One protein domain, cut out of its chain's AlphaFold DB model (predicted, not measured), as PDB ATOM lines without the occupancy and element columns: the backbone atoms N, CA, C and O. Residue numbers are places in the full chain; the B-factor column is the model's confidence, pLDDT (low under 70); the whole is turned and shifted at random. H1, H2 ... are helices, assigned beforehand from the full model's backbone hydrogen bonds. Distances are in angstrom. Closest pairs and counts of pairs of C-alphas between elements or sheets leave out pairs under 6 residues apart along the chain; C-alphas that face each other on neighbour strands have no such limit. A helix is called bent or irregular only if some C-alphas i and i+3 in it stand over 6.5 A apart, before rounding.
ATOM      1  N   LYS A   4     155.958 176.860 264.226       64.69
ATOM      2  CA  LYS A   4     155.100 175.777 264.728       64.69
ATOM      3  C   LYS A   4     153.827 176.306 265.403       64.69
ATOM      4  O   LYS A   4     152.739 175.802 265.146       64.69
ATOM      5  N   ASN A   5     153.943 177.373 266.193       63.22
ATOM      6  CA  ASN A   5     152.806 177.987 266.883       63.22
ATOM      7  C   ASN A   5     151.873 178.720 265.909       63.22
ATOM      8  O   ASN A   5     150.664 178.711 266.116       63.22
ATOM      9  N   LYS A   6     152.403 179.298 264.820       69.88
ATOM     10  CA  LYS A   6     151.574 179.883 263.751       69.88
ATOM     11  C   LYS A   6     150.758 178.817 263.018       69.88
ATOM     12  O   LYS A   6     149.573 179.027 262.797       69.88
ATOM     13  N   ILE A   7     151.358 177.669 262.692       75.44
ATOM     14  CA  ILE A   7     150.655 176.556 262.030       75.44
ATOM     15  C   ILE A   7     149.556 175.987 262.931       75.44
ATOM     16  O   ILE A   7     148.425 175.833 262.482       75.44
ATOM     17  N   ILE A   8     149.867 175.725 264.204       73.56
ATOM     18  CA  ILE A   8     148.888 175.215 265.176       73.56
ATOM     19  C   ILE A   8     147.725 176.202 265.338       73.56
ATOM     20  O   ILE A   8     146.567 175.790 265.342       73.56
ATOM     21  N   HIS A   9     148.014 177.506 265.414       71.69
ATOM     22  CA  HIS A   9     146.982 178.535 265.516       71.69
ATOM     23  C   HIS A   9     146.101 178.599 264.262       71.69
ATOM     24  O   HIS A   9     144.878 178.571 264.376       71.69
ATOM     25  N   SER A  10     146.696 178.613 263.065       75.56
ATOM     26  CA  SER A  10     145.946 178.602 261.802       75.56
ATOM     27  C   SER A  10     145.076 177.353 261.656       75.56
ATOM     28  O   SER A  10     143.918 177.462 261.258       75.56
ATOM     29  N   LEU A  11     145.591 176.178 262.031       79.62
ATOM     30  CA  LEU A  11     144.837 174.926 261.997       79.62
ATOM     31  C   LEU A  11     143.655 174.955 262.978       79.62
ATOM     32  O   LEU A  11     142.542 174.594 262.597       79.62
ATOM     33  N   LYS A  12     143.861 175.447 264.208       77.50
ATOM     34  CA  LYS A  12     142.784 175.611 265.201       77.50
ATOM     35  C   LYS A  12     141.696 176.562 264.694       77.50
ATOM     36  O   LYS A  12     140.513 176.270 264.865       77.50
ATOM     37  N   THR A  13     142.077 177.654 264.034       77.50
ATOM     38  CA  THR A  13     141.129 178.602 263.429       77.50
ATOM     39  C   THR A  13     140.303 177.940 262.330       77.50
ATOM     40  O   THR A  13     139.082 178.018 262.380       77.50
ATOM     41  N   VAL A  14     140.935 177.223 261.392       82.94
ATOM     42  CA  VAL A  14     140.224 176.517 260.310       82.94
ATOM     43  C   VAL A  14     139.258 175.471 260.865       82.94
ATOM     44  O   VAL A  14     138.096 175.442 260.462       82.94
ATOM     45  N   ILE A  15     139.704 174.650 261.821       82.25
ATOM     46  CA  ILE A  15     138.857 173.642 262.475       82.25
ATOM     47  C   ILE A  15     137.669 174.310 263.171       82.25
ATOM     48  O   ILE A  15     136.535 173.868 263.005       82.25
ATOM     49  N   THR A  16     137.908 175.398 263.907       80.69
ATOM     50  CA  THR A  16     136.834 176.140 264.579       80.69
ATOM     51  C   THR A  16     135.831 176.675 263.559       80.69
ATOM     52  O   THR A  16     134.635 176.464 263.721       80.69
ATOM     53  N   THR A  17     136.285 177.313 262.477       84.12
ATOM     54  CA  THR A  17     135.395 177.829 261.426       84.12
ATOM     55  C   THR A  17     134.556 176.719 260.792       84.12
ATOM     56  O   THR A  17     133.350 176.892 260.636       84.12
ATOM     57  N   LEU A  18     135.155 175.568 260.475       87.38
ATOM     58  CA  LEU A  18     134.427 174.419 259.933       87.38
ATOM     59  C   LEU A  18     133.368 173.902 260.912       87.38
ATOM     60  O   LEU A  18     132.236 173.653 260.509       87.38
ATOM     61  N   LEU A  19     133.704 173.791 262.198       86.94
ATOM     62  CA  LEU A  19     132.759 173.356 263.227       86.94
ATOM     63  C   LEU A  19     131.609 174.347 263.416       86.94
ATOM     64  O   LEU A  19     130.470 173.919 263.573       86.94
ATOM     65  N   LEU A  20     131.868 175.654 263.338       87.75
ATOM     66  CA  LEU A  20     130.816 176.671 263.389       87.75
ATOM     67  C   LEU A  20     129.889 176.592 262.171       87.75
ATOM     68  O   LEU A  20     128.676 176.728 262.322       87.75
ATOM     69  N   ILE A  21     130.428 176.335 260.975       91.00
ATOM     70  CA  ILE A  21     129.612 176.111 259.773       91.00
ATOM     71  C   ILE A  21     128.738 174.867 259.961       91.00
ATOM     72  O   ILE A  21     127.529 174.942 259.761       91.00
ATOM     73  N   LEU A  22     129.320 173.749 260.403       93.06
ATOM     74  CA  LEU A  22     128.583 172.506 260.652       93.06
ATOM     75  C   LEU A  22     127.496 172.679 261.719       93.06
ATOM     76  O   LEU A  22     126.384 172.193 261.535       93.06
ATOM     77  N   ALA A  23     127.784 173.405 262.799       92.81
ATOM     78  CA  ALA A  23     126.811 173.696 263.846       92.81
ATOM     79  C   ALA A  23     125.632 174.528 263.318       92.81
ATOM     80  O   ALA A  23     124.483 174.227 263.623       92.81
ATOM     81  N   ASN A  24     125.898 175.533 262.480       94.06
ATOM     82  CA  ASN A  24     124.851 176.351 261.869       94.06
ATOM     83  C   ASN A  24     124.033 175.584 260.819       94.06
ATOM     84  O   ASN A  24     122.819 175.761 260.749       94.06
ATOM     85  N   LEU A  25     124.656 174.688 260.048       96.19
ATOM     86  CA  LEU A  25     123.936 173.768 259.161       96.19
ATOM     87  C   LEU A  25     123.013 172.843 259.959       96.19
ATOM     88  O   LEU A  25     121.839 172.705 259.624       96.19
ATOM     89  N   ALA A  26     123.527 172.249 261.039       95.75
ATOM     90  CA  ALA A  26     122.744 171.396 261.924       95.75
ATOM     91  C   ALA A  26     121.568 172.158 262.555       95.75
ATOM     92  O   ALA A  26     120.466 171.621 262.609       95.75
ATOM     93  N   ALA A  27     121.772 173.415 262.958       95.44
ATOM     94  CA  ALA A  27     120.710 174.277 263.470       95.44
ATOM     95  C   ALA A  27     119.597 174.500 262.438       95.44
ATOM     96  O   ALA A  27     118.422 174.365 262.766       95.44
ATOM     97  N   ILE A  28     119.953 174.802 261.187       96.19
ATOM     98  CA  ILE A  28     118.983 175.020 260.108       96.19
ATOM     99  C   ILE A  28     118.163 173.753 259.843       96.19
ATOM    100  O   ILE A  28     116.938 173.826 259.837       96.19
ATOM    101  N   TYR A  29     118.813 172.593 259.690       96.50
ATOM    102  CA  TYR A  29     118.101 171.321 259.511       96.50
ATOM    103  C   TYR A  29     117.234 170.966 260.715       96.50
ATOM    104  O   TYR A  29     116.138 170.438 260.557       96.50
ATOM    105  N   PHE A  30     117.711 171.258 261.925       95.94
ATOM    106  CA  PHE A  30     116.936 171.023 263.132       95.94
ATOM    107  C   PHE A  30     115.652 171.855 263.130       95.94
ATOM    108  O   PHE A  30     114.593 171.303 263.399       95.94
ATOM    109  N   VAL A  31     115.717 173.145 262.779       95.38
ATOM    110  CA  VAL A  31     114.521 174.005 262.731       95.38
ATOM    111  C   VAL A  31     113.574 173.608 261.604       95.38
ATOM    112  O   VAL A  31     112.373 173.574 261.842       95.38
ATOM    113  N   ASP A  32     114.096 173.249 260.429       96.00
ATOM    114  CA  ASP A  32     113.303 172.710 259.309       96.00
ATOM    115  C   ASP A  32     112.532 171.444 259.716       96.00
ATOM    116  O   ASP A  32     111.382 171.251 259.338       96.00
ATOM    117  N   TYR A  33     113.140 170.606 260.562       94.62
ATOM    118  CA  TYR A  33     112.515 169.391 261.075       94.62
ATOM    119  C   TYR A  33     111.428 169.653 262.131       94.62
ATOM    120  O   TYR A  33     110.407 168.965 262.140       94.62
ATOM    121  N   ILE A  34     111.636 170.608 263.047       93.31
ATOM    122  CA  ILE A  34     110.718 170.833 264.181       93.31
ATOM    123  C   ILE A  34     109.651 171.903 263.928       93.31
ATOM    124  O   ILE A  34     108.657 171.944 264.653       93.31
ATOM    125  N   SER A  35     109.866 172.804 262.968       91.19
ATOM    126  CA  SER A  35     108.997 173.953 262.730       91.19
ATOM    127  C   SER A  35     108.223 173.776 261.438       91.19
ATOM    128  O   SER A  35     108.793 173.666 260.362       91.19
ATOM    129  N   THR A  36     106.897 173.830 261.525       91.06
ATOM    130  CA  THR A  36     106.031 173.844 260.339       91.06
ATOM    131  C   THR A  36     106.060 175.183 259.601       91.06
ATOM    132  O   THR A  36     105.474 175.304 258.530       91.06
ATOM    133  N   ASP A  37     106.695 176.200 260.188       94.19
ATOM    134  CA  ASP A  37     106.697 177.588 259.719       94.19
ATOM    135  C   ASP A  37     108.072 178.023 259.179       94.19
ATOM    136  O   ASP A  37     108.375 179.209 259.037       94.19
ATOM    137  N   PHE A  38     108.932 177.047 258.897       96.50
ATOM    138  CA  PHE A  38     110.215 177.217 258.236       96.50
ATOM    139  C   PHE A  38     110.450 176.017 257.319       96.50
ATOM    140  O   PHE A  38     110.308 174.880 257.752       96.50
ATOM    141  N   ASN A  39     110.787 176.268 256.055       95.19
ATOM    142  CA  ASN A  39     111.145 175.213 255.115       95.19
ATOM    143  C   ASN A  39     112.373 175.628 254.309       95.19
ATOM    144  O   ASN A  39     112.390 176.719 253.741       95.19
ATOM    145  N   ILE A  40     113.391 174.779 254.226       95.81
ATOM    146  CA  ILE A  40     114.609 175.085 253.460       95.81
ATOM    147  C   ILE A  40     114.500 174.713 251.980       95.81
ATOM    148  O   ILE A  40     115.339 175.133 251.185       95.81
ATOM    149  N   GLY A  41     113.500 173.924 251.592       93.94
ATOM    150  CA  GLY A  41     113.384 173.354 250.258       93.94
ATOM    151  C   GLY A  41     114.501 172.335 249.982       93.94
ATOM    152  O   GLY A  41     114.732 171.434 250.790       93.94
ATOM    153  N   PRO A  42     115.205 172.423 248.838       95.12
ATOM    154  CA  PRO A  42     116.330 171.541 248.541       95.12
ATOM    155  C   PRO A  42     117.428 171.568 249.615       95.12
ATOM    156  O   PRO A  42     117.822 172.626 250.094       95.12
ATOM    157  N   TRP A  43     118.007 170.405 249.926       92.94
ATOM    158  CA  TRP A  43     118.987 170.247 251.013       92.94
ATOM    159  C   TRP A  43     120.192 171.199 250.924       92.94
ATOM    160  O   TRP A  43     120.711 171.618 251.957       92.94
ATOM    161  N   TYR A  44     120.634 171.569 249.716       93.69
ATOM    162  CA  TYR A  44     121.781 172.460 249.511       93.69
ATOM    163  C   TYR A  44     121.495 173.913 249.926       93.69
ATOM    164  O   TYR A  44     122.436 174.677 250.160       93.69
ATOM    165  N   ASN A  45     120.220 174.300 250.062       96.38
ATOM    166  CA  ASN A  45     119.843 175.635 250.515       96.38
ATOM    167  C   ASN A  45     120.332 175.910 251.936       96.38
ATOM    168  O   ASN A  45     120.640 177.056 252.230       96.38
ATOM    169  N   ALA A  46     120.508 174.896 252.791       95.25
ATOM    170  CA  ALA A  46     121.082 175.098 254.122       95.25
ATOM    171  C   ALA A  46     122.458 175.790 254.056       95.25
ATOM    172  O   ALA A  46     122.706 176.754 254.778       95.25
ATOM    173  N   LEU A  47     123.332 175.368 253.134       95.50
ATOM    174  CA  LEU A  47     124.641 175.997 252.940       95.50
ATOM    175  C   LEU A  47     124.520 177.410 252.361       95.50
ATOM    176  O   LEU A  47     125.216 178.318 252.821       95.50
ATOM    177  N   LEU A  48     123.618 177.610 251.395       96.06
ATOM    178  CA  LEU A  48     123.348 178.934 250.830       96.06
ATOM    179  C   LEU A  48     122.841 179.907 251.898       96.06
ATOM    180  O   LEU A  48     123.315 181.038 251.945       96.06
ATOM    181  N   ILE A  49     121.955 179.457 252.791       96.19
ATOM    182  CA  ILE A  49     121.436 180.237 253.918       96.19
ATOM    183  C   ILE A  49     122.580 180.629 254.859       96.19
ATOM    184  O   ILE A  49     122.716 181.809 255.165       96.19
ATOM    185  N   VAL A  50     123.437 179.689 255.284       94.81
ATOM    186  CA  VAL A  50     124.571 180.003 256.182       94.81
ATOM    187  C   VAL A  50     125.496 181.051 255.561       94.81
ATOM    188  O   VAL A  50     125.872 182.019 256.228       94.81
ATOM    189  N   ILE A  51     125.848 180.891 254.282       94.44
ATOM    190  CA  ILE A  51     126.727 181.828 253.571       94.44
ATOM    191  C   ILE A  51     126.045 183.192 253.422       94.44
ATOM    192  O   ILE A  51     126.625 184.209 253.810       94.44
ATOM    193  N   ALA A  52     124.813 183.223 252.909       94.81
ATOM    194  CA  ALA A  52     124.055 184.451 252.694       94.81
ATOM    195  C   ALA A  52     123.841 185.211 254.005       94.81
ATOM    196  O   ALA A  52     124.070 186.416 254.056       94.81
ATOM    197  N   PHE A  53     123.480 184.515 255.084       94.25
ATOM    198  CA  PHE A  53     123.281 185.107 256.402       94.25
ATOM    199  C   PHE A  53     124.580 185.657 256.998       94.25
ATOM    200  O   PHE A  53     124.575 186.743 257.579       94.25
ATOM    201  N   THR A  54     125.705 184.956 256.822       92.06
ATOM    202  CA  THR A  54     127.025 185.424 257.278       92.06
ATOM    203  C   THR A  54     127.436 186.705 256.550       92.06
ATOM    204  O   THR A  54     127.835 187.684 257.184       92.06
ATOM    205  N   VAL A  55     127.285 186.733 255.222       93.81
ATOM    206  CA  VAL A  55     127.586 187.913 254.395       93.81
ATOM    207  C   VAL A  55     126.641 189.068 254.729       93.81
ATOM    208  O   VAL A  55     127.093 190.194 254.947       93.81
ATOM    209  N   ALA A  56     125.339 188.797 254.833       93.94
ATOM    210  CA  ALA A  56     124.338 189.795 255.184       93.94
ATOM    211  C   ALA A  56     124.606 190.394 256.571       93.94
ATOM    212  O   ALA A  56     124.550 191.609 256.714       93.94
ATOM    213  N   ASN A  57     124.985 189.591 257.571       92.06
ATOM    214  CA  ASN A  57     125.398 190.100 258.881       92.06
ATOM    215  C   ASN A  57     126.612 191.023 258.787       92.06
ATOM    216  O   ASN A  57     126.584 192.121 259.339       92.06
ATOM    217  N   ALA A  58     127.658 190.616 258.064       91.12
ATOM    218  CA  ALA A  58     128.875 191.412 257.922       91.12
ATOM    219  C   ALA A  58     128.613 192.797 257.295       91.12
ATOM    220  O   ALA A  58     129.291 193.765 257.643       91.12
ATOM    221  N   ILE A  59     127.617 192.903 256.408       93.25
ATOM    222  CA  ILE A  59     127.246 194.144 255.712       93.25
ATOM    223  C   ILE A  59     126.201 194.951 256.496       93.25
ATOM    224  O   ILE A  59     126.380 196.148 256.726       93.25
ATOM    225  N   LEU A  60     125.099 194.314 256.899       93.94
ATOM    226  CA  LEU A  60     123.932 194.980 257.475       93.94
ATOM    227  C   LEU A  60     124.121 195.316 258.953       93.94
ATOM    228  O   LEU A  60     123.668 196.373 259.386       93.94
ATOM    229  N   TRP A  61     124.825 194.489 259.736       93.31
ATOM    230  CA  TRP A  61     125.001 194.745 261.169       93.31
ATOM    231  C   TRP A  61     125.710 196.081 261.465       93.31
ATOM    232  O   TRP A  61     125.193 196.860 262.273       93.31
ATOM    233  N   PRO A  62     126.830 196.441 260.795       90.69
ATOM    234  CA  PRO A  62     127.446 197.760 260.954       90.69
ATOM    235  C   PRO A  62     126.523 198.937 260.614       90.69
ATOM    236  O   PRO A  62     126.631 199.999 261.233       90.69
ATOM    237  N   VAL A  63     125.612 198.757 259.653       91.50
ATOM    238  CA  VAL A  63     124.618 199.767 259.269       91.50
ATOM    239  C   VAL A  63     123.541 199.871 260.347       91.50
ATOM    240  O   VAL A  63     123.305 200.953 260.882       91.50
ATOM    241  N   PHE A  64     122.936 198.749 260.730       90.38
ATOM    242  CA  PHE A  64     121.871 198.695 261.726       90.38
ATOM    243  C   PHE A  64     122.316 199.243 263.065       90.38
ATOM    244  O   PHE A  64     121.638 200.105 263.612       90.38
ATOM    245  N   ARG A  65     123.490 198.846 263.559       87.69
ATOM    246  CA  ARG A  65     123.996 199.383 264.821       87.69
ATOM    247  C   ARG A  65     124.162 200.906 264.743       87.69
ATOM    248  O   ARG A  65     123.736 201.618 265.642       87.69
ATOM    249  N   ARG A  66     124.662 201.454 263.625       87.56
ATOM    250  CA  ARG A  66     124.854 202.907 263.463       87.56
ATOM    251  C   ARG A  66     123.552 203.704 263.609       87.56
ATOM    252  O   ARG A  66     123.585 204.776 264.207       87.56
ATOM    253  N   PHE A  67     122.437 203.197 263.084       91.00
ATOM    254  CA  PHE A  67     121.159 203.922 263.066       91.00
ATOM    255  C   PHE A  67     120.186 203.501 264.175       91.00
ATOM    256  O   PHE A  67     119.408 204.323 264.653       91.00
ATOM    257  N   LEU A  68     120.252 202.249 264.622       91.62
ATOM    258  CA  LEU A  68     119.295 201.631 265.542       91.62
ATOM    259  C   LEU A  68     119.894 201.332 266.922       91.62
ATOM    260  O   LEU A  68     119.208 200.753 267.757       91.62
ATOM    261  N   MET A  69     121.122 201.780 267.227       88.81
ATOM    262  CA  MET A  69     121.740 201.593 268.554       88.81
ATOM    263  C   MET A  69     120.847 202.052 269.708       88.81
ATOM    264  O   MET A  69     120.754 201.370 270.726       88.81
ATOM    265  N   LYS A  70     120.176 203.202 269.561       87.94
ATOM    266  CA  LYS A  70     119.251 203.698 270.589       87.94
ATOM    267  C   LYS A  70     118.101 202.719 270.823       87.94
ATOM    268  O   LYS A  70     117.775 202.440 271.968       87.94
ATOM    269  N   PHE A  71     117.527 202.182 269.747       89.56
ATOM    270  CA  PHE A  71     116.460 201.185 269.816       89.56
ATOM    271  C   PHE A  71     116.946 199.886 270.472       89.56
ATOM    272  O   PHE A  71     116.288 199.382 271.379       89.56
ATOM    273  N   ILE A  72     118.124 199.388 270.086       88.88
ATOM    274  CA  ILE A  72     118.727 198.181 270.668       88.88
ATOM    275  C   ILE A  72     118.910 198.342 272.182       88.88
ATOM    276  O   ILE A  72     118.464 197.496 272.947       88.88
ATOM    277  N   ILE A  73     119.512 199.445 272.630       85.94
ATOM    278  CA  ILE A  73     119.802 199.658 274.055       85.94
ATOM    279  C   ILE A  73     118.516 199.866 274.868       85.94
ATOM    280  O   ILE A  73     118.363 199.265 275.927       85.94
ATOM    281  N   LEU A  74     117.561 200.662 274.372       84.75
ATOM    282  CA  LEU A  74     116.298 200.924 275.082       84.75
ATOM    283  C   LEU A  74     115.385 199.695 275.181       84.75
ATOM    284  O   LEU A  74     114.524 199.645 276.052       84.75
ATOM    285  N   THR A  75     115.574 198.708 274.306       86.44
ATOM    286  CA  THR A  75     114.879 197.413 274.363       86.44
ATOM    287  C   THR A  75     115.681 196.354 275.124       86.44
ATOM    288  O   THR A  75     115.391 195.169 274.995       86.44
ATOM    289  N   PHE A  76     116.709 196.755 275.887       80.88
ATOM    290  CA  PHE A  76     117.608 195.846 276.613       80.88
ATOM    291  C   PHE A  76     118.211 194.758 275.712       80.88
ATOM    292  O   PHE A  76     118.396 193.610 276.103       80.88
ATOM    293  N   GLY A  77     118.480 195.125 274.459       83.94
ATOM    294  CA  GLY A  77     119.027 194.256 273.430       83.94
ATOM    295  C   GLY A  77     118.022 193.310 272.765       83.94
ATOM    296  O   GLY A  77     118.361 192.723 271.742       83.94
ATOM    297  N   ILE A  78     116.759 193.230 273.203       86.50
ATOM    298  CA  ILE A  78     115.710 192.477 272.478       86.50
ATOM    299  C   ILE A  78     115.600 192.970 271.025       86.50
ATOM    300  O   ILE A  78     115.463 192.177 270.092       86.50
ATOM    301  N   GLY A  79     115.768 194.276 270.800       89.56
ATOM    302  CA  GLY A  79     115.851 194.859 269.466       89.56
ATOM    303  C   GLY A  79     116.991 194.293 268.613       89.56
ATOM    304  O   GLY A  79     116.823 194.164 267.406       89.56
ATOM    305  N   ALA A  80     118.124 193.888 269.199       90.25
ATOM    306  CA  ALA A  80     119.196 193.215 268.458       90.25
ATOM    307  C   ALA A  80     118.766 191.831 267.945       90.25
ATOM    308  O   ALA A  80     119.108 191.483 266.814       90.25
ATOM    309  N   LEU A  81     117.981 191.069 268.719       89.56
ATOM    310  CA  LEU A  81     117.418 189.786 268.266       89.56
ATOM    311  C   LEU A  81     116.449 189.992 267.100       89.56
ATOM    312  O   LEU A  81     116.511 189.260 266.112       89.56
ATOM    313  N   ALA A  82     115.607 191.025 267.184       91.44
ATOM    314  CA  ALA A  82     114.695 191.401 266.106       91.44
ATOM    315  C   ALA A  82     115.458 191.757 264.827       91.44
ATOM    316  O   ALA A  82     115.156 191.240 263.758       91.44
ATOM    317  N   LEU A  83     116.499 192.584 264.940       93.06
ATOM    318  CA  LEU A  83     117.317 192.977 263.795       93.06
ATOM    319  C   LEU A  83     118.060 191.798 263.182       93.06
ATOM    320  O   LEU A  83     118.099 191.683 261.962       93.06
ATOM    321  N   ASN A  84     118.609 190.904 264.000       92.50
ATOM    322  CA  ASN A  84     119.259 189.700 263.503       92.50
ATOM    323  C   ASN A  84     118.274 188.771 262.773       92.50
ATOM    324  O   ASN A  84     118.602 188.234 261.717       92.50
ATOM    325  N   SER A  85     117.050 188.651 263.287       94.12
ATOM    326  CA  SER A  85     115.965 187.911 262.630       94.12
ATOM    327  C   SER A  85     115.564 188.551 261.300       94.12
ATOM    328  O   SER A  85     115.397 187.859 260.299       94.12
ATOM    329  N   THR A  86     115.548 189.883 261.230       94.62
ATOM    330  CA  THR A  86     115.361 190.619 259.973       94.62
ATOM    331  C   THR A  86     116.495 190.363 258.978       94.62
ATOM    332  O   THR A  86     116.221 190.143 257.801       94.62
ATOM    333  N   ILE A  87     117.762 190.347 259.417       94.50
ATOM    334  CA  ILE A  87     118.905 189.997 258.550       94.50
ATOM    335  C   ILE A  87     118.730 188.579 257.999       94.50
ATOM    336  O   ILE A  87     118.931 188.362 256.804       94.50
ATOM    337  N   PHE A  88     118.323 187.631 258.846       95.19
ATOM    338  CA  PHE A  88     118.060 186.253 258.442       95.19
ATOM    339  C   PHE A  88     116.956 186.180 257.385       95.19
ATOM    340  O   PHE A  88     117.167 185.626 256.304       95.19
ATOM    341  N   TYR A  89     115.816 186.816 257.638       95.88
ATOM    342  CA  TYR A  89     114.706 186.868 256.691       95.88
ATOM    343  C   TYR A  89     115.123 187.470 255.342       95.88
ATOM    344  O   TYR A  89     114.889 186.871 254.297       95.88
ATOM    345  N   ILE A  90     115.834 188.603 255.344       94.62
ATOM    346  CA  ILE A  90     116.346 189.223 254.111       94.62
ATOM    347  C   ILE A  90     117.308 188.282 253.374       94.62
ATOM    348  O   ILE A  90     117.248 188.182 252.151       94.62
ATOM    349  N   SER A  91     118.187 187.580 254.097       94.19
ATOM    350  CA  SER A  91     119.168 186.672 253.489       94.19
ATOM    351  C   SER A  91     118.534 185.451 252.819       94.19
ATOM    352  O   SER A  91     119.086 184.929 251.853       94.19
ATOM    353  N   THR A  92     117.368 185.022 253.303       95.25
ATOM    354  CA  THR A  92     116.647 183.846 252.798       95.25
ATOM    355  C   THR A  92     115.601 184.191 251.743       95.25
ATOM    356  O   THR A  92     115.323 183.357 250.887       95.25
ATOM    357  N   TYR A  93     115.095 185.429 251.728       94.12
ATOM    358  CA  TYR A  93     114.074 185.905 250.787       94.12
ATOM    359  C   TYR A  93     114.437 185.686 249.307       94.12
ATOM    360  O   TYR A  93     113.562 185.493 248.467       94.12
ATOM    361  N   PHE A  94     115.731 185.703 248.979       91.38
ATOM    362  CA  PHE A  94     116.228 185.527 247.611       91.38
ATOM    363  C   PHE A  94     116.612 184.082 247.263       91.38
ATOM    364  O   PHE A  94     117.082 183.842 246.151       91.38
ATOM    365  N   ILE A  95     116.451 183.126 248.183       95.12
ATOM    366  CA  ILE A  95     116.822 181.722 247.971       95.12
ATOM    367  C   ILE A  95     115.571 180.939 247.542       95.12
ATOM    368  O   ILE A  95     114.658 180.751 248.347       95.12
ATOM    369  N   PRO A  96     115.501 180.452 246.287       93.75
ATOM    370  CA  PRO A  96     114.329 179.732 245.804       93.75
ATOM    371  C   PRO A  96     114.040 178.473 246.624       93.75
ATOM    372  O   PRO A  96     114.935 177.677 246.910       93.75
ATOM    373  N   GLY A  97     112.765 178.276 246.962       92.81
ATOM    374  CA  GLY A  97     112.301 177.126 247.739       92.81
ATOM    375  C   GLY A  97     112.453 177.275 249.253       92.81
ATOM    376  O   GLY A  97     111.979 176.399 249.965       92.81
ATOM    377  N   VAL A  98     113.056 178.365 249.745       96.44
ATOM    378  CA  VAL A  98     113.079 178.667 251.181       96.44
ATOM    379  C   VAL A  98     111.817 179.433 251.570       96.44
ATOM    380  O   VAL A  98     111.459 180.430 250.944       96.44
ATOM    381  N   TYR A  99     111.156 178.979 252.630       95.75
ATOM    382  CA  TYR A  99     110.015 179.633 253.255       95.75
ATOM    383  C   TYR A  99     110.336 179.961 254.712       95.75
ATOM    384  O   TYR A  99     110.813 179.110 255.461       95.75
ATOM    385  N   VAL A 100     110.046 181.197 255.121       96.50
ATOM    386  CA  VAL A 100     110.187 181.660 256.505       96.50
ATOM    387  C   VAL A 100     108.897 182.364 256.903       96.50
ATOM    388  O   VAL A 100     108.619 183.467 256.429       96.50
ATOM    389  N   GLY A 101     108.106 181.727 257.759       94.00
ATOM    390  CA  GLY A 101     106.923 182.328 258.356       94.00
ATOM    391  C   GLY A 101     107.230 183.107 259.638       94.00
ATOM    392  O   GLY A 101     108.386 183.381 259.981       94.00
ATOM    393  N   PHE A 102     106.176 183.500 260.353       93.25
ATOM    394  CA  PHE A 102     106.263 184.358 261.537       93.25
ATOM    395  C   PHE A 102     107.033 183.726 262.709       93.25
ATOM    396  O   PHE A 102     107.830 184.401 263.359       93.25
ATOM    397  N   TYR A 103     106.818 182.445 263.000       92.62
ATOM    398  CA  TYR A 103     107.542 181.724 264.045       92.62
ATOM    399  C   TYR A 103     108.954 181.357 263.587       92.62
ATOM    400  O   TYR A 103     109.900 181.539 264.356       92.62
ATOM    401  N   GLY A 104     109.113 180.924 262.331       92.81
ATOM    402  CA  GLY A 104     110.420 180.626 261.735       92.81
ATOM    403  C   GLY A 104     111.375 181.823 261.788       92.81
ATOM    404  O   GLY A 104     112.552 181.661 262.115       92.81
ATOM    405  N   PHE A 105     110.844 183.034 261.580       94.12
ATOM    406  CA  PHE A 105     111.574 184.300 261.689       94.12
ATOM    407  C   PHE A 105     112.336 184.439 263.014       94.12
ATOM    408  O   PHE A 105     113.506 184.810 263.008       94.12
ATOM    409  N   TRP A 106     111.699 184.111 264.142       92.69
ATOM    410  CA  TRP A 106     112.318 184.205 265.469       92.69
ATOM    411  C   TRP A 106     113.092 182.943 265.857       92.69
ATOM    412  O   TRP A 106     114.137 183.030 266.502       92.69
ATOM    413  N   GLN A 107     112.589 181.765 265.484       93.19
ATOM    414  CA  GLN A 107     113.144 180.477 265.904       93.19
ATOM    415  C   GLN A 107     114.525 180.217 265.307       93.19
ATOM    416  O   GLN A 107     115.441 179.858 266.048       93.19
ATOM    417  N   VAL A 108     114.699 180.410 263.992       93.31
ATOM    418  CA  VAL A 108     115.943 180.011 263.314       93.31
ATOM    419  C   VAL A 108     117.166 180.739 263.876       93.31
ATOM    420  O   VAL A 108     118.106 180.059 264.292       93.31
ATOM    421  N   PRO A 109     117.181 182.081 263.994       92.50
ATOM    422  CA  PRO A 109     118.353 182.787 264.502       92.50
ATOM    423  C   PRO A 109     118.671 182.456 265.965       92.50
ATOM    424  O   PRO A 109     119.842 182.384 266.331       92.50
ATOM    425  N   ILE A 110     117.649 182.223 266.800       91.69
ATOM    426  CA  ILE A 110     117.837 181.819 268.202       91.69
ATOM    427  C   ILE A 110     118.471 180.427 268.271       91.69
ATOM    428  O   ILE A 110     119.455 180.238 268.984       91.69
ATOM    429  N   VAL A 111     117.964 179.458 267.507       93.62
ATOM    430  CA  VAL A 111     118.527 178.099 267.476       93.62
ATOM    431  C   VAL A 111     119.943 178.102 266.898       93.62
ATOM    432  O   VAL A 111     120.831 177.465 267.464       93.62
ATOM    433  N   MET A 112     120.205 178.871 265.839       93.19
ATOM    434  CA  MET A 112     121.560 179.061 265.311       93.19
ATOM    435  C   MET A 112     122.513 179.627 266.372       93.19
ATOM    436  O   MET A 112     123.630 179.126 266.521       93.19
ATOM    437  N   ALA A 113     122.077 180.615 267.161       91.50
ATOM    438  CA  ALA A 113     122.874 181.165 268.255       91.50
ATOM    439  C   ALA A 113     123.165 180.129 269.351       91.50
ATOM    440  O   ALA A 113     124.294 180.063 269.843       91.50
ATOM    441  N   ILE A 114     122.180 179.293 269.700       91.94
ATOM    442  CA  ILE A 114     122.338 178.187 270.654       91.94
ATOM    443  C   ILE A 114     123.409 177.211 270.158       91.94
ATOM    444  O   ILE A 114     124.386 176.958 270.864       91.94
ATOM    445  N   PHE A 115     123.273 176.708 268.930       92.06
ATOM    446  CA  PHE A 115     124.225 175.764 268.335       92.06
ATOM    447  C   PHE A 115     125.627 176.364 268.216       92.06
ATOM    448  O   PHE A 115     126.609 175.699 268.542       92.06
ATOM    449  N   THR A 116     125.726 177.632 267.814       89.62
ATOM    450  CA  THR A 116     127.002 178.354 267.742       89.62
ATOM    451  C   THR A 116     127.634 178.476 269.132       89.62
ATOM    452  O   THR A 116     128.823 178.200 269.280       89.62
ATOM    453  N   THR A 117     126.847 178.782 270.170       87.19
ATOM    454  CA  THR A 117     127.333 178.898 271.559       87.19
ATOM    455  C   THR A 117     127.863 177.560 272.065       87.19
ATOM    456  O   THR A 117     128.985 177.488 272.575       87.19
ATOM    457  N   PHE A 118     127.114 176.476 271.851       85.25
ATOM    458  CA  PHE A 118     127.564 175.128 272.192       85.25
ATOM    459  C   PHE A 118     128.830 174.731 271.433       85.25
ATOM    460  O   PHE A 118     129.769 174.234 272.052       85.25
ATOM    461  N   ALA A 119     128.898 175.001 270.128       85.44
ATOM    462  CA  ALA A 119     130.081 174.715 269.326       85.44
ATOM    463  C   ALA A 119     131.314 175.465 269.853       85.44
ATOM    464  O   ALA A 119     132.347 174.835 270.064       85.44
ATOM    465  N   THR A 120     131.199 176.766 270.155       81.00
ATOM    466  CA  THR A 120     132.316 177.549 270.720       81.00
ATOM    467  C   THR A 120     132.797 177.012 272.069       81.00
ATOM    468  O   THR A 120     134.003 176.961 272.319       81.00
ATOM    469  N   ASN A 121     131.870 176.549 272.913       78.06
ATOM    470  CA  ASN A 121     132.202 175.960 274.208       78.06
ATOM    471  C   ASN A 121     132.902 174.598 274.054       78.06
ATOM    472  O   ASN A 121     133.913 174.355 274.709       78.06
ATOM    473  N   ILE A 122     132.416 173.723 273.162       73.94
ATOM    474  CA  ILE A 122     132.994 172.387 272.924       73.94
ATOM    475  C   ILE A 122     134.409 172.482 272.350       73.94
ATOM    476  O   ILE A 122     135.287 171.715 272.738       73.94
ATOM    477  N   THR A 123     134.662 173.425 271.440       67.00
ATOM    478  CA  THR A 123     135.987 173.562 270.816       67.00
ATOM    479  C   THR A 123     137.041 174.152 271.747       67.00
ATOM    480  O   THR A 123     138.198 174.284 271.342       67.00
ATOM    481  N   ASN A 124     136.658 174.542 272.972       61.50
ATOM    482  CA  ASN A 124     137.484 175.324 273.889       61.50
ATOM    483  C   ASN A 124     138.143 176.512 273.152       61.50
ATOM    484  O   ASN A 124     139.332 176.825 273.306       61.50
ATOM    485  N   THR A 125     137.376 177.101 272.229       62.97
ATOM    486  CA  THR A 125     137.746 178.317 271.517       62.97
ATOM    487  C   THR A 125     136.969 179.412 272.206       62.97
ATOM    488  O   THR A 125     135.774 179.575 271.971       62.97
ATOM    489  N   ASN A 126     137.638 180.122 273.108       67.31
ATOM    490  CA  ASN A 126     137.013 181.205 273.838       67.31
ATOM    491  C   ASN A 126     136.628 182.283 272.818       67.31
ATOM    492  O   ASN A 126     137.497 182.937 272.243       67.31
TER     493      ASN A 126
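Overview. This is residues 4 to 126 of the 707 residues of the protein "Phage holin family protein" of Methanobrevibacter sp (UniProt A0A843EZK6). Two pairs of helices, each pair running opposite ways and roughly side by side, cross each other: the long helix H1 with H4 makes one pair, and the helical hairpin H2 and H3 makes the other, set across the first where H2's residues 46 to 50 meet H1 and H3 meets H4's residues 105 to 110. The first residues of H1, 4 to 11, stick out as a bare arm, and H2 turns sharply near residue 64, so that its last part reaches over toward the start of H3. The printed part has 123 residues, with four named helices in the order H1, H2, H3, H4 and no named strand, and its class is all helix. It is compact, with a radius of gyration of the C-alphas of 15.6 A, and spans 49 by 38 by 22 A along its three main axes, the arm included.

Arrangement. H1, residues 4 to 34, is the longest helix by residues. It touches H4, residues 102 to 122, with 24 pairs of C-alphas within 8 A. The closest C-alphas of these two are those of Ala 27 and Met 112, 5.2 A apart. They run opposite ways at a shallow tilt of 32 degrees, only just short of steep. With its residues 21 to 29 alone, H1 also touches H2, residues 45 to 74, and H2 touches H1 with residues 46 to 50 alone. Their closest C-alphas are those of Leu 25 and Ala 46, 5.9 A apart, and their lines are about perpendicular, at 88 degrees. H2 has a kink of 80 degrees near residue 64. It is irregular, C-alphas 67 and 70 being 7.8 A apart, and its line is a rough one. H2 forms a helical hairpin with H3, residues 78 to 93. These two touch, opposite ways, at a shallow tilt of 34 degrees, only just short of steep, and their closest C-alphas are those of Ile 72 and Gly 79, 4.6 A apart. H3 touches H4, which takes part with residues 105 to 110 alone. Here the closest C-alphas are those of Ser 85 and Phe 105, 5.8 A apart, and the lines are about perpendicular, at 76 degrees. H1 and H3 are apart, and so are H2 and H4. Among the four touching pairs the helix packing is part aligned, part crossed. Every O i to N i+4 pair is within hydrogen-bond range in H1 and H3, against 22 of 26 in H2 and 14 of 17 in H4.

Along the chain. H1 begins with C-alpha 4 at (155.100, 175.777, 264.728) and measures 44.7 A from first to last C-alpha. H2 begins with C-alpha 45 at (119.843, 175.635, 250.515) and measures 35.4 A. H3 is 22.7 A long. H4 measures 31.4 A and ends with C-alpha 122 at (132.994, 172.387, 272.924). It is neither bent nor irregular, but only just: C-alphas 105 and 108 are 6.3 A apart.

Size, cuts and confidence. The two C-alphas farthest apart are those of Lys 4 and Phe 102, at 49.7 A. Residues 4 to 11, which belong to H1, stand free, and the body without them spans 37 by 35 by 23 A. The printed part has no cut. The link from H2 to H3 is tight, with 3 residues, while those from H1 to H2, with 10, and from H3 to H4, with 8, are short. Residues 38 to 39 pair antiparallel with residues 99 to 100, stretches too short to be named as strands. The mean pLDDT of the printed part is 89.2, and it is under 70 at residues 4 to 6 and 123 to 126.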